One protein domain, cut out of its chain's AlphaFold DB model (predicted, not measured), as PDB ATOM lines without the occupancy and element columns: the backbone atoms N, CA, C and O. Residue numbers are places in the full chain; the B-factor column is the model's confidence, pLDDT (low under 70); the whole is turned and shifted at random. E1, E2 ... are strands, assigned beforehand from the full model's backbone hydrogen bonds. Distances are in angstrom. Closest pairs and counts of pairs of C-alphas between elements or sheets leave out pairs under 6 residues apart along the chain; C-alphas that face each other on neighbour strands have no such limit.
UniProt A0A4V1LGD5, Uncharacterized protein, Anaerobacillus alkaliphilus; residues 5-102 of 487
ATOM      1  N   GLU A   5     -36.259   2.865 -47.189       90.88
ATOM      2  CA  GLU A   5     -35.254   3.323 -46.233       90.88
ATOM      3  C   GLU A   5     -33.983   2.477 -46.388       90.88
ATOM      4  O   GLU A   5     -34.020   1.247 -46.353       90.88
ATOM      5  N   LEU A   6     -32.836   3.130 -46.576       93.69
ATOM      6  CA  LEU A   6     -31.542   2.453 -46.659       93.69
ATOM      7  C   LEU A   6     -30.741   2.698 -45.381       93.69
ATOM      8  O   LEU A   6     -30.566   3.842 -44.956       93.69
ATOM      9  N   LEU A   7     -30.229   1.618 -44.796       95.31
ATOM     10  CA  LEU A   7     -29.395   1.636 -43.599       95.31
ATOM     11  C   LEU A   7     -27.984   1.182 -43.961       95.31
ATOM     12  O   LEU A   7     -27.766   0.027 -44.322       95.31
ATOM     13  N   ALA A   8     -27.011   2.079 -43.868       96.19
ATOM     14  CA  ALA A   8     -25.605   1.737 -44.018       96.19
ATOM     15  C   ALA A   8     -25.060   1.192 -42.697       96.19
ATOM     16  O   ALA A   8     -25.317   1.766 -41.644       96.19
ATOM     17  N   SER A   9     -24.302   0.096 -42.746       95.94
ATOM     18  CA  SER A   9     -23.802  -0.594 -41.559       95.94
ATOM     19  C   SER A   9     -22.335  -1.020 -41.648       95.94
ATOM     20  O   SER A   9     -21.771  -1.287 -42.722       95.94
ATOM     21  N   ARG A  10     -21.688  -1.087 -40.480       95.50
ATOM     22  CA  ARG A  10     -20.339  -1.639 -40.295       95.50
ATOM     23  C   ARG A  10     -20.178  -2.195 -38.883       95.50
ATOM     24  O   ARG A  10     -20.646  -1.592 -37.923       95.50
ATOM     25  N   ALA A  11     -19.488  -3.327 -38.762       96.06
ATOM     26  CA  ALA A  11     -19.053  -3.840 -37.468       96.06
ATOM     27  C   ALA A  11     -17.805  -3.077 -36.997       96.06
ATOM     28  O   ALA A  11     -16.824  -2.970 -37.739       96.06
ATOM     29  N   CYS A  12     -17.841  -2.542 -35.778       95.31
ATOM     30  CA  CYS A  12     -16.697  -1.872 -35.173       95.31
ATOM     31  C   CYS A  12     -15.543  -2.862 -34.959       95.31
ATOM     32  O   CYS A  12     -15.740  -3.952 -34.422       95.31
ATOM     33  N   VAL A  13     -14.324  -2.475 -35.341       94.94
ATOM     34  CA  VAL A  13     -13.128  -3.327 -35.198       94.94
ATOM     35  C   VAL A  13     -12.780  -3.562 -33.721       94.94
ATOM     36  O   VAL A  13     -12.302  -4.637 -33.372       94.94
ATOM     37  N   HIS A  14     -13.067  -2.590 -32.847       96.12
ATOM     38  CA  HIS A  14     -12.717  -2.645 -31.426       96.12
ATOM     39  C   HIS A  14     -13.769  -3.370 -30.578       96.12
ATOM     40  O   HIS A  14     -13.448  -4.334 -29.889       96.12
ATOM     41  N   CYS A  15     -15.030  -2.933 -30.632       95.94
ATOM     42  CA  CYS A  15     -16.090  -3.464 -29.766       95.94
ATOM     43  C   CYS A  15     -17.010  -4.489 -30.447       95.94
ATOM     44  O   CYS A  15     -17.878  -5.052 -29.786       95.94
ATOM     45  N   LYS A  16     -16.837  -4.746 -31.754       95.69
ATOM     46  CA  LYS A  16     -17.643  -5.679 -32.570       95.69
ATOM     47  C   LYS A  16     -19.140  -5.354 -32.664       95.69
ATOM     48  O   LYS A  16     -19.871  -6.107 -33.309       95.69
ATOM     49  N   SER A  17     -19.611  -4.246 -32.087       96.19
ATOM     50  CA  SER A  17     -20.992  -3.798 -32.274       96.19
ATOM     51  C   SER A  17     -21.220  -3.383 -33.730       96.19
ATOM     52  O   SER A  17     -20.326  -2.853 -34.396       96.19
ATOM     53  N   THR A  18     -22.413  -3.673 -34.249       95.94
ATOM     54  CA  THR A  18     -22.822  -3.196 -35.574       95.94
ATOM     55  C   THR A  18     -23.414  -1.808 -35.413       95.94
ATOM     56  O   THR A  18     -24.330  -1.615 -34.620       95.94
ATOM     57  N   ILE A  19     -22.872  -0.853 -36.153       96.50
ATOM     58  CA  ILE A  19     -23.340   0.530 -36.172       96.50
ATOM     59  C   ILE A  19     -24.100   0.710 -37.462       96.50
ATOM     60  O   ILE A  19     -23.633   0.257 -38.509       96.50
ATOM     61  N   GLU A  20     -25.240   1.377 -37.375       96.31
ATOM     62  CA  GLU A  20     -26.110   1.628 -38.510       96.31
ATOM     63  C   GLU A  20     -26.416   3.123 -38.599       96.31
ATOM     64  O   GLU A  20     -26.612   3.787 -37.582       96.31
ATOM     65  N   ALA A  21     -26.451   3.655 -39.817       96.44
ATOM     66  CA  ALA A  21     -26.894   5.014 -40.089       96.44
ATOM     67  C   ALA A  21     -27.859   5.023 -41.271       96.44
ATOM     68  O   ALA A  21     -27.644   4.342 -42.277       96.44
ATOM     69  N   ARG A  22     -28.915   5.829 -41.155       96.06
ATOM     70  CA  ARG A  22     -29.867   6.047 -42.241       96.06
ATOM     71  C   ARG A  22     -29.221   6.890 -43.332       96.06
ATOM     72  O   ARG A  22     -28.693   7.969 -43.067       96.06
ATOM     73  N   LEU A  23     -29.310   6.403 -44.560       94.94
ATOM     74  CA  LEU A  23     -28.812   7.095 -45.736       94.94
ATOM     75  C   LEU A  23     -29.805   8.164 -46.191       94.94
ATOM     76  O   LEU A  23     -31.016   7.933 -46.248       94.94
ATOM     77  N   ARG A  24     -29.282   9.341 -46.537       92.50
ATOM     78  CA  ARG A  24     -30.073  10.442 -47.093       92.50
ATOM     79  C   ARG A  24     -30.001  10.394 -48.611       92.50
ATOM     80  O   ARG A  24     -28.916  10.305 -49.181       92.50
ATOM     81  N   LYS A  25     -31.166  10.443 -49.257       93.06
ATOM     82  CA  LYS A  25     -31.259  10.555 -50.714       93.06
ATOM     83  C   LYS A  25     -30.769  11.940 -51.134       93.06
ATOM     84  O   LYS A  25     -31.254  12.944 -50.616       93.06
ATOM     85  N   VAL A  26     -29.838  11.983 -52.078       88.81
ATOM     86  CA  VAL A  26     -29.304  13.228 -52.637       88.81
ATOM     87  C   VAL A  26     -30.175  13.636 -53.821       88.81
ATOM     88  O   VAL A  26     -30.419  12.837 -54.722       88.81
ATOM     89  N   ILE A  27     -30.686  14.869 -53.794       85.75
ATOM     90  CA  ILE A  27     -31.495  15.437 -54.889       85.75
ATOM     91  C   ILE A  27     -30.605  16.258 -55.822       85.75
ATOM     92  O   ILE A  27     -30.723  16.158 -57.041       85.75
ATOM     93  N   THR A  28     -29.694  17.038 -55.241       81.19
ATOM     94  CA  THR A  28     -28.763  17.891 -55.975       81.19
ATOM     95  C   THR A  28     -27.356  17.402 -55.714       81.19
ATOM     96  O   THR A  28     -26.900  17.369 -54.574       81.19
ATOM     97  N   ILE A  29     -26.681  17.015 -56.784       74.12
ATOM     98  CA  ILE A  29     -25.319  16.521 -56.733       74.12
ATOM     99  C   ILE A  29     -24.380  17.738 -56.611       74.12
ATOM    100  O   ILE A  29     -24.243  18.500 -57.570       74.12
ATOM    101  N   SER A  30     -23.760  17.954 -55.445       78.31
ATOM    102  CA  SER A  30     -22.661  18.922 -55.287       78.31
ATOM    103  C   SER A  30     -21.312  18.204 -55.363       78.31
ATOM    104  O   SER A  30     -21.236  17.003 -55.140       78.31
ATOM    105  N   LYS A  31     -20.238  18.922 -55.710       70.88
ATOM    106  CA  LYS A  31     -18.869  18.370 -55.739       70.88
ATOM    107  C   LYS A  31     -18.250  18.203 -54.347       70.88
ATOM    108  O   LYS A  31     -17.084  17.827 -54.252       70.88
ATOM    109  N   ASP A  32     -18.979  18.536 -53.285       69.44
ATOM    110  CA  ASP A  32     -18.421  18.477 -51.942       69.44
ATOM    111  C   ASP A  32     -18.121  17.020 -51.590       69.44
ATOM    112  O   ASP A  32     -18.948  16.141 -51.784       69.44
ATOM    113  N   THR A  33     -16.897  16.801 -51.116       65.88
ATOM    114  CA  THR A  33     -16.108  15.557 -50.984       65.88
ATOM    115  C   THR A  33     -16.731  14.351 -50.253       65.88
ATOM    116  O   THR A  33     -16.006  13.431 -49.871       65.88
ATOM    117  N   THR A  34     -18.039  14.311 -50.000       81.00
ATOM    118  CA  THR A  34     -18.654  13.144 -49.367       81.00
ATOM    119  C   THR A  34     -18.797  12.001 -50.374       81.00
ATOM    120  O   THR A  34     -19.251  12.207 -51.498       81.00
ATOM    121  N   PRO A  35     -18.394  10.769 -50.015       90.19
ATOM    122  CA  PRO A  35     -18.615   9.628 -50.883       90.19
ATOM    123  C   PRO A  35     -20.116   9.409 -51.064       90.19
ATOM    124  O   PRO A  35     -20.889   9.440 -50.102       90.19
ATOM    125  N   TRP A  36     -20.522   9.121 -52.294       92.38
ATOM    126  CA  TRP A  36     -21.891   8.714 -52.591       92.38
ATOM    127  C   TRP A  36     -21.939   7.243 -52.948       92.38
ATOM    128  O   TRP A  36     -20.948   6.625 -53.338       92.38
ATOM    129  N   ILE A  37     -23.126   6.675 -52.841       92.88
ATOM    130  CA  ILE A  37     -23.435   5.368 -53.399       92.88
ATOM    131  C   ILE A  37     -24.586   5.513 -54.377       92.88
ATOM    132  O   ILE A  37     -25.507   6.310 -54.173       92.88
ATOM    133  N   MET A  38     -24.553   4.702 -55.424       89.19
ATOM    134  CA  MET A  38     -25.705   4.526 -56.293       89.19
ATOM    135  C   MET A  38     -26.432   3.255 -55.891       89.19
ATOM    136  O   MET A  38     -25.837   2.178 -55.843       89.19
ATOM    137  N   PHE A  39     -27.722   3.383 -55.605       88.44
ATOM    138  CA  PHE A  39     -28.580   2.241 -55.342       88.44
ATOM    139  C   PHE A  39     -29.843   2.363 -56.192       88.44
ATOM    140  O   PHE A  39     -30.625   3.307 -56.051       88.44
ATOM    141  N   TYR A  40     -30.015   1.408 -57.108       82.75
ATOM    142  CA  TYR A  40     -30.973   1.457 -58.208       82.75
ATOM    143  C   TYR A  40     -30.774   2.723 -59.052       82.75
ATOM    144  O   TYR A  40     -29.740   2.878 -59.690       82.75
ATOM    145  N   ALA A  41     -31.745   3.632 -59.027       83.19
ATOM    146  CA  ALA A  41     -31.743   4.871 -59.800       83.19
ATOM    147  C   ALA A  41     -31.483   6.120 -58.942       83.19
ATOM    148  O   ALA A  41     -31.604   7.238 -59.433       83.19
ATOM    149  N   ASN A  42     -31.194   5.947 -57.649       89.12
ATOM    150  CA  ASN A  42     -31.054   7.053 -56.710       89.12
ATOM    151  C   ASN A  42     -29.640   7.096 -56.127       89.12
ATOM    152  O   ASN A  42     -29.039   6.062 -55.823       89.12
ATOM    153  N   LEU A  43     -29.148   8.315 -55.923       90.69
ATOM    154  CA  LEU A  43     -27.915   8.577 -55.199       90.69
ATOM    155  C   LEU A  43     -28.204   8.785 -53.718       90.69
ATOM    156  O   LEU A  43     -29.173   9.451 -53.340       90.69
ATOM    157  N   TYR A  44     -27.330   8.232 -52.888       93.75
ATOM    158  CA  TYR A  44     -27.379   8.410 -51.448       93.75
ATOM    159  C   TYR A  44     -26.019   8.846 -50.928       93.75
ATOM    160  O   TYR A  44     -24.980   8.352 -51.368       93.75
ATOM    161  N   GLU A  45     -26.039   9.768 -49.974       93.69
ATOM    162  CA  GLU A  45     -24.845  10.203 -49.260       93.69
ATOM    163  C   GLU A  45     -24.400   9.104 -48.299       93.69
ATOM    164  O   GLU A  45     -25.221   8.586 -47.538       93.69
ATOM    165  N   LEU A  46     -23.117   8.744 -48.339       93.56
ATOM    166  CA  LEU A  46     -22.541   7.709 -47.491       93.56
ATOM    167  C   LEU A  46     -21.921   8.353 -46.233       93.56
ATOM    168  O   LEU A  46     -20.819   8.898 -46.310       93.56
ATOM    169  N   PRO A  47     -22.590   8.300 -45.062       93.94
ATOM    170  CA  PRO A  47     -22.111   8.964 -43.858       93.94
ATOM    171  C   PRO A  47     -20.908   8.229 -43.268       93.94
ATOM    172  O   PRO A  47     -20.810   6.999 -43.331       93.94
ATOM    173  N   SER A  48     -20.021   8.974 -42.615       93.56
ATOM    174  CA  SER A  48     -19.007   8.387 -41.745       93.56
ATOM    175  C   SER A  48     -19.659   7.824 -40.478       93.56
ATOM    176  O   SER A  48     -20.496   8.463 -39.842       93.56
ATOM    177  N   LEU A  49     -19.291   6.593 -40.114       95.06
ATOM    178  CA  LEU A  49     -19.759   5.930 -38.897       95.06
ATOM    179  C   LEU A  49     -18.680   6.057 -37.823       95.06
ATOM    180  O   LEU A  49     -17.550   5.604 -38.025       95.06
ATOM    181  N   THR A  50     -19.023   6.652 -36.681       95.69
ATOM    182  CA  THR A  50     -18.105   6.859 -35.554       95.69
ATOM    183  C   THR A  50     -18.361   5.852 -34.431       95.69
ATOM    184  O   THR A  50     -19.491   5.655 -33.985       95.69
ATOM    185  N   CYS A  51     -17.302   5.185 -33.964       96.81
ATOM    186  CA  CYS A  51     -17.344   4.258 -32.827       96.81
ATOM    187  C   CYS A  51     -15.994   4.162 -32.157       96.81
ATOM    188  O   CYS A  51     -14.995   4.034 -32.860       96.81
ATOM    189  N   CYS A  52     -15.960   4.126 -30.823       95.38
ATOM    190  CA  CYS A  52     -14.700   4.010 -30.085       95.38
ATOM    191  C   CYS A  52     -13.651   5.024 -30.590       95.38
ATOM    192  O   CYS A  52     -12.499   4.657 -30.780       95.38
ATOM    193  N   GLU A  53     -14.087   6.255 -30.895       94.06
ATOM    194  CA  GLU A  53     -13.263   7.358 -31.433       94.06
ATOM    195  C   GLU A  53     -12.685   7.145 -32.847       94.06
ATOM    196  O   GLU A  53     -12.023   8.027 -33.387       94.06
ATOM    197  N   VAL A  54     -13.001   6.028 -33.508       93.56
ATOM    198  CA  VAL A  54     -12.604   5.759 -34.895       93.56
ATOM    199  C   VAL A  54     -13.753   6.102 -35.842       93.56
ATOM    200  O   VAL A  54     -14.852   5.551 -35.745       93.56
ATOM    201  N   SER A  55     -13.486   7.003 -36.788       93.31
ATOM    202  CA  SER A  55     -14.369   7.282 -37.923       93.31
ATOM    203  C   SER A  55     -14.065   6.308 -39.058       93.31
ATOM    204  O   SER A  55     -12.917   6.169 -39.479       93.31
ATOM    205  N   SER A  56     -15.080   5.601 -39.547       93.25
ATOM    206  CA  SER A  56     -14.914   4.624 -40.622       93.25
ATOM    207  C   SER A  56     -16.076   4.662 -41.604       93.25
ATOM    208  O   SER A  56     -17.220   4.923 -41.231       93.25
ATOM    209  N   LEU A  57     -15.791   4.389 -42.876       93.88
ATOM    210  CA  LEU A  57     -16.832   4.335 -43.898       93.88
ATOM    211  C   LEU A  57     -17.616   3.010 -43.823       93.88
ATOM    212  O   LEU A  57     -17.026   1.977 -43.484       93.88
ATOM    213  N   PRO A  58     -18.919   2.993 -44.150       95.44
ATOM    214  CA  PRO A  58     -19.746   1.792 -44.123       95.44
ATOM    215  C   PRO A  58     -19.225   0.669 -45.026       95.44
ATOM    216  O   PRO A  58     -18.570   0.903 -46.041       95.44
ATOM    217  N   THR A  59     -19.549  -0.576 -44.670       95.12
ATOM    218  CA  THR A  59     -19.157  -1.764 -45.461       95.12
ATOM    219  C   THR A  59     -20.341  -2.456 -46.111       95.12
ATOM    220  O   THR A  59     -20.163  -3.130 -47.122       95.12
ATOM    221  N   HIS A  60     -21.537  -2.298 -45.545       95.88
ATOM    222  CA  HIS A  60     -22.753  -2.926 -46.034       95.88
ATOM    223  C   HIS A  60     -23.917  -1.939 -46.020       95.88
ATOM    224  O   HIS A  60     -23.903  -0.982 -45.251       95.88
ATOM    225  N   ILE A  61     -24.943  -2.197 -46.823       95.12
ATOM    226  CA  ILE A  61     -26.232  -1.508 -46.788       95.12
ATOM    227  C   ILE A  61     -27.331  -2.552 -46.654       95.12
ATOM    228  O   ILE A  61     -27.289  -3.592 -47.309       95.12
ATOM    229  N   ALA A  62     -28.308  -2.277 -45.805       92.88
ATOM    230  CA  ALA A  62     -29.539  -3.035 -45.690       92.88
ATOM    231  C   ALA A  62     -30.701  -2.177 -46.189       92.88
ATOM    232  O   ALA A  62     -30.739  -0.964 -45.965       92.88
ATOM    233  N   VAL A  63     -31.646  -2.816 -46.872       90.00
ATOM    234  CA  VAL A  63     -32.863  -2.165 -47.347       90.00
ATOM    235  C   VAL A  63     -33.986  -2.474 -46.375       90.00
ATOM    236  O   VAL A  63     -34.287  -3.644 -46.147       90.00
ATOM    237  N   LYS A  64     -34.600  -1.440 -45.810       87.31
ATOM    238  CA  LYS A  64     -35.745  -1.557 -44.919       87.31
ATOM    239  C   LYS A  64     -36.967  -0.964 -45.613       87.31
ATOM    240  O   LYS A  64     -36.942   0.163 -46.102       87.31
ATOM    241  N   THR A  65     -38.028  -1.752 -45.683       80.81
ATOM    242  CA  THR A  65     -39.330  -1.317 -46.186       80.81
ATOM    243  C   THR A  65     -40.343  -1.452 -45.062       80.81
ATOM    244  O   THR A  65     -40.440  -2.519 -44.463       80.81
ATOM    245  N   ASP A  66     -41.122  -0.404 -44.806       71.50
ATOM    246  CA  ASP A  66     -42.149  -0.403 -43.750       71.50
ATOM    247  C   ASP A  66     -43.423  -1.192 -44.132       71.50
ATOM    248  O   ASP A  66     -44.391  -1.238 -43.376       71.50
ATOM    249  N   GLY A  67     -43.437  -1.850 -45.298       65.81
ATOM    250  CA  GLY A  67     -44.559  -2.654 -45.786       65.81
ATOM    251  C   GLY A  67     -44.349  -4.164 -45.645       65.81
ATOM    252  O   GLY A  67     -43.229  -4.660 -45.726       65.81
ATOM    253  N   ALA A  68     -45.454  -4.914 -45.552       55.06
ATOM    254  CA  ALA A  68     -45.500  -6.384 -45.561       55.06
ATOM    255  C   ALA A  68     -45.134  -7.022 -46.925       55.06
ATOM    256  O   ALA A  68     -45.535  -8.148 -47.225       55.06
ATOM    257  N   ILE A  69     -44.393  -6.305 -47.776       52.12
ATOM    258  CA  ILE A  69     -43.931  -6.809 -49.068       52.12
ATOM    259  C   ILE A  69     -42.684  -7.646 -48.797       52.12
ATOM    260  O   ILE A  69     -41.555  -7.162 -48.807       52.12
ATOM    261  N   ASP A  70     -42.908  -8.930 -48.549       46.06
ATOM    262  CA  ASP A  70     -41.878  -9.926 -48.256       46.06
ATOM    263  C   ASP A  70     -41.122 -10.350 -49.532       46.06
ATOM    264  O   ASP A  70     -40.899 -11.532 -49.798       46.06
ATOM    265  N   ASN A  71     -40.754  -9.387 -50.378       53.28
ATOM    266  CA  ASN A  71     -39.848  -9.630 -51.489       53.28
ATOM    267  C   ASN A  71     -38.474  -9.938 -50.894       53.28
ATOM    268  O   ASN A  71     -37.940  -9.163 -50.104       53.28
ATOM    269  N   SER A  72     -37.879 -11.068 -51.276       54.41
ATOM    270  CA  SER A  72     -36.606 -11.555 -50.720       54.41
ATOM    271  C   SER A  72     -35.474 -10.519 -50.771       54.41
ATOM    272  O   SER A  72     -34.597 -10.536 -49.911       54.41
ATOM    273  N   LEU A  73     -35.542  -9.579 -51.719       55.97
ATOM    274  CA  LEU A  73     -34.623  -8.448 -51.885       55.97
ATOM    275  C   LEU A  73     -34.806  -7.308 -50.859       55.97
ATOM    276  O   LEU A  73     -33.854  -6.568 -50.619       55.97
ATOM    277  N   PHE A  74     -35.992  -7.167 -50.256       53.28
ATOM    278  CA  PHE A  74     -36.389  -6.058 -49.367       53.28
ATOM    279  C   PHE A  74     -36.651  -6.492 -47.917       53.28
ATOM    280  O   PHE A  74     -37.008  -5.678 -47.073       53.28
ATOM    281  N   SER A  75     -36.423  -7.769 -47.600       54.84
ATOM    282  CA  SER A  75     -36.714  -8.363 -46.286       54.84
ATOM    283  C   SER A  75     -35.856  -7.837 -45.116       54.84
ATOM    284  O   SER A  75     -35.867  -8.430 -44.038       54.84
ATOM    285  N   GLY A  76     -35.034  -6.795 -45.309       60.94
ATOM    286  CA  GLY A  76     -34.064  -6.293 -44.324       60.94
ATOM    287  C   GLY A  76     -32.908  -7.249 -44.004       60.94
ATOM    288  O   GLY A  76     -31.912  -6.843 -43.411       60.94
ATOM    289  N   LYS A  77     -33.007  -8.522 -44.409       69.75
ATOM    290  CA  LYS A  77     -32.009  -9.567 -44.144       69.75
ATOM    291  C   LYS A  77     -30.874  -9.568 -45.164       69.75
ATOM    292  O   LYS A  77     -29.761  -9.978 -44.842       69.75
ATOM    293  N   THR A  78     -31.140  -9.117 -46.386       81.50
ATOM    294  CA  THR A  78     -30.146  -9.003 -47.453       81.50
ATOM    295  C   THR A  78     -29.282  -7.767 -47.233       81.50
ATOM    296  O   THR A  78     -29.733  -6.632 -47.377       81.50
ATOM    297  N   LYS A  79     -28.019  -8.001 -46.862       89.69
ATOM    298  CA  LYS A  79     -26.990  -6.966 -46.754       89.69
ATOM    299  C   LYS A  79     -26.194  -6.910 -48.056       89.69
ATOM    300  O   LYS A  79     -25.572  -7.897 -48.437       89.69
ATOM    301  N   PHE A  80     -26.185  -5.754 -48.703       92.06
ATOM    302  CA  PHE A  80     -25.405  -5.479 -49.905       92.06
ATOM    303  C   PHE A  80     -24.043  -4.920 -49.514       92.06
ATOM    304  O   PHE A  80     -23.968  -4.039 -48.665       92.06
ATOM    305  N   LYS A  81     -22.957  -5.415 -50.108       94.06
ATOM    306  CA  LYS A  81     -21.605  -4.925 -49.811       94.06
ATOM    307  C   LYS A  81     -21.350  -3.601 -50.538       94.06
ATOM    308  O   LYS A  81     -21.501  -3.528 -51.756       94.06
ATOM    309  N   VAL A  82     -20.924  -2.577 -49.804       93.94
ATOM    310  CA  VAL A  82     -20.518  -1.273 -50.353       93.94
ATOM    311  C   VAL A  82     -19.219  -1.440 -51.146       93.94
ATOM    312  O   VAL A  82     -18.286  -2.098 -50.677       93.94
ATOM    313  N   GLY A  83     -19.155  -0.860 -52.345       90.38
ATOM    314  CA  GLY A  83     -18.023  -1.027 -53.262       90.38
ATOM    315  C   GLY A  83     -18.045  -2.358 -54.014       90.38
ATOM    316  O   GLY A  83     -16.994  -2.838 -54.433       90.38
ATOM    317  N   SER A  84     -19.221  -2.975 -54.131       91.00
ATOM    318  CA  SER A  84     -19.485  -4.068 -55.071       91.00
ATOM    319  C   SER A  84     -19.996  -3.511 -56.403       91.00
ATOM    320  O   SER A  84     -20.279  -2.320 -56.517       91.00
ATOM    321  N   GLU A  85     -20.146  -4.365 -57.414       84.62
ATOM    322  CA  GLU A  85     -20.740  -3.971 -58.701       84.62
ATOM    323  C   GLU A  85     -22.193  -3.482 -58.554       84.62
ATOM    324  O   GLU A  85     -22.598  -2.553 -59.246       84.62
ATOM    325  N   GLU A  86     -22.953  -4.061 -57.617       84.62
ATOM    326  CA  GLU A  86     -24.343  -3.677 -57.329       84.62
ATOM    327  C   GLU A  86     -24.443  -2.375 -56.527       84.62
ATOM    328  O   GLU A  86     -25.468  -1.700 -56.566       84.62
ATOM    329  N   VAL A  87     -23.399  -2.017 -55.775       90.38
ATOM    330  CA  VAL A  87     -23.362  -0.773 -55.001       90.38
ATOM    331  C   VAL A  87     -22.013  -0.080 -55.183       90.38
ATOM    332  O   VAL A  87     -21.162  -0.125 -54.281       90.38
ATOM    333  N   PRO A  88     -21.788   0.543 -56.354       91.56
ATOM    334  CA  PRO A  88     -20.557   1.262 -56.619       91.56
ATOM    335  C   PRO A  88     -20.487   2.519 -55.748       91.56
ATOM    336  O   PRO A  88     -21.489   3.210 -55.539       91.56
ATOM    337  N   VAL A  89     -19.284   2.819 -55.260       92.94
ATOM    338  CA  VAL A  89     -19.008   4.053 -54.516       92.94
ATOM    339  C   VAL A  89     -18.532   5.118 -55.493       92.94
ATOM    340  O   VAL A  89     -17.682   4.845 -56.340       92.94
ATOM    341  N   ILE A  90     -19.071   6.323 -55.378       92.00
ATOM    342  CA  ILE A  90     -18.672   7.477 -56.175       92.00
ATOM    343  C   ILE A  90     -17.789   8.356 -55.297       92.00
ATOM    344  O   ILE A  90     -18.252   8.884 -54.286       92.00
ATOM    345  N   ILE A  91     -16.511   8.452 -55.651       91.62
ATOM    346  CA  ILE A  91     -15.510   9.267 -54.958       91.62
ATOM    347  C   ILE A  91     -14.358   9.552 -55.929       91.62
ATOM    348  O   ILE A  91     -13.991   8.683 -56.722       91.62
ATOM    349  N   ASP A  92     -13.815  10.767 -55.887       87.19
ATOM    350  CA  ASP A  92     -12.699  11.171 -56.755       87.19
ATOM    351  C   ASP A  92     -11.324  10.832 -56.150       87.19
ATOM    352  O   ASP A  92     -10.355  10.647 -56.886       87.19
ATOM    353  N   ASP A  93     -11.248  10.684 -54.826       85.00
ATOM    354  CA  ASP A  93     -10.019  10.363 -54.100       85.00
ATOM    355  C   ASP A  93      -9.701   8.858 -54.077       85.00
ATOM    356  O   ASP A  93     -10.576   7.994 -54.200       85.00
ATOM    357  N   VAL A  94      -8.420   8.539 -53.854       77.25
ATOM    358  CA  VAL A  94      -7.941   7.160 -53.683       77.25
ATOM    359  C   VAL A  94      -8.667   6.518 -52.501       77.25
ATOM    360  O   VAL A  94      -8.550   6.970 -51.362       77.25
ATOM    361  N   ASN A  95      -9.417   5.450 -52.769       79.31
ATOM    362  CA  ASN A  95     -10.248   4.789 -51.774       79.31
ATOM    363  C   ASN A  95      -9.863   3.313 -51.581       79.31
ATOM    364  O   ASN A  95      -9.120   2.722 -52.359       79.31
ATOM    365  N   ASN A  96     -10.410   2.717 -50.520       83.06
ATOM    366  CA  ASN A  96     -10.211   1.305 -50.185       83.06
ATOM    367  C   ASN A  96     -11.341   0.399 -50.709       83.06
ATOM    368  O   ASN A  96     -11.451  -0.755 -50.288       83.06
ATOM    369  N   TYR A  97     -12.230   0.914 -51.562       89.62
ATOM    370  CA  TYR A  97     -13.340   0.133 -52.100       89.62
ATOM    371  C   TYR A  97     -12.919  -0.565 -53.389       89.62
ATOM    372  O   TYR A  97     -12.217   0.002 -54.215       89.62
ATOM    373  N   ALA A  98     -13.374  -1.805 -53.574       87.19
ATOM    374  CA  ALA A  98     -13.007  -2.592 -54.750       87.19
ATOM    375  C   ALA A  98     -13.564  -1.987 -56.048       87.19
ATOM    376  O   ALA A  98     -12.882  -1.988 -57.070       87.19
ATOM    377  N   VAL A  99     -14.795  -1.466 -56.004       88.38
ATOM    378  CA  VAL A  99     -15.456  -0.824 -57.142       88.38
ATOM    379  C   VAL A  99     -15.775   0.627 -56.798       88.38
ATOM    380  O   VAL A  99     -16.667   0.913 -55.994       88.38
ATOM    381  N   ALA A 100     -15.044   1.535 -57.439       91.19
ATOM    382  CA  ALA A 100     -15.195   2.976 -57.311       91.19
ATOM    383  C   ALA A 100     -15.396   3.629 -58.685       91.19
ATOM    384  O   ALA A 100     -14.872   3.151 -59.695       91.19
ATOM    385  N   ARG A 101     -16.157   4.723 -58.735       90.81
ATOM    386  CA  ARG A 101     -16.338   5.554 -59.931       90.81
ATOM    387  C   ARG A 101     -16.025   7.003 -59.577       90.81
ATOM    388  O   ARG A 101     -16.404   7.470 -58.510       90.81
ATOM    389  N   THR A 102     -15.372   7.713 -60.487       91.69
ATOM    390  CA  THR A 102     -15.199   9.160 -60.348       91.69
ATOM    391  C   THR A 102     -16.524   9.870 -60.593       91.69
ATOM    392  O   THR A 102     -17.405   9.365 -61.301       91.69
TER     393      THR A 102
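Overview. This is residues 5 to 102 of the 487 residues of an uncharacterized protein of Anaerobacillus alkaliphilus (UniProt A0A4V1LGD5). Little regular structure is here: a strongly twisted sheet, E2 E1 E7 E8, has the small hairpin E5 and E6 beside E2, while hairpin E3 and E4, apart from the sheet, pairs with the tail. The printed part has 98 residues, 39 in eight named strands, E1 to E8 in chain order; it is all strand, the sheet antiparallel, compact with radius of gyration of the C-alphas 13.6 A, spanning 40 by 35 by 22 A.

Along the chain. Find C-alpha 5 at (-35.254, 3.323, -46.233), where E1, residues 5 to 11, starts its 19.8 A. E2 is 18 to 22, E7 60 to 65, E3 36 to 39, E4 42 to 45, E5 49 to 51, E6 54 to 56; E8, 75 to 81, ends at (-21.605, -4.925, -49.811).

Arrangement. Look at N 7 and O 62, 2.9 A, between E1 and E7, and N 8 and O 21, 2.8 A, between E1 and E2. The closest C-alphas of E2 and E5, Ile 19 and Leu 49, are 7.0 A apart. Residues 36 to 37 of E3 pair with 89 to 90, antiparallel.

Size, cuts and confidence. The printed part has no cut; the link E2 to E3 is long. Confidence is under 70 at residues 32 to 33 and 67 to 77.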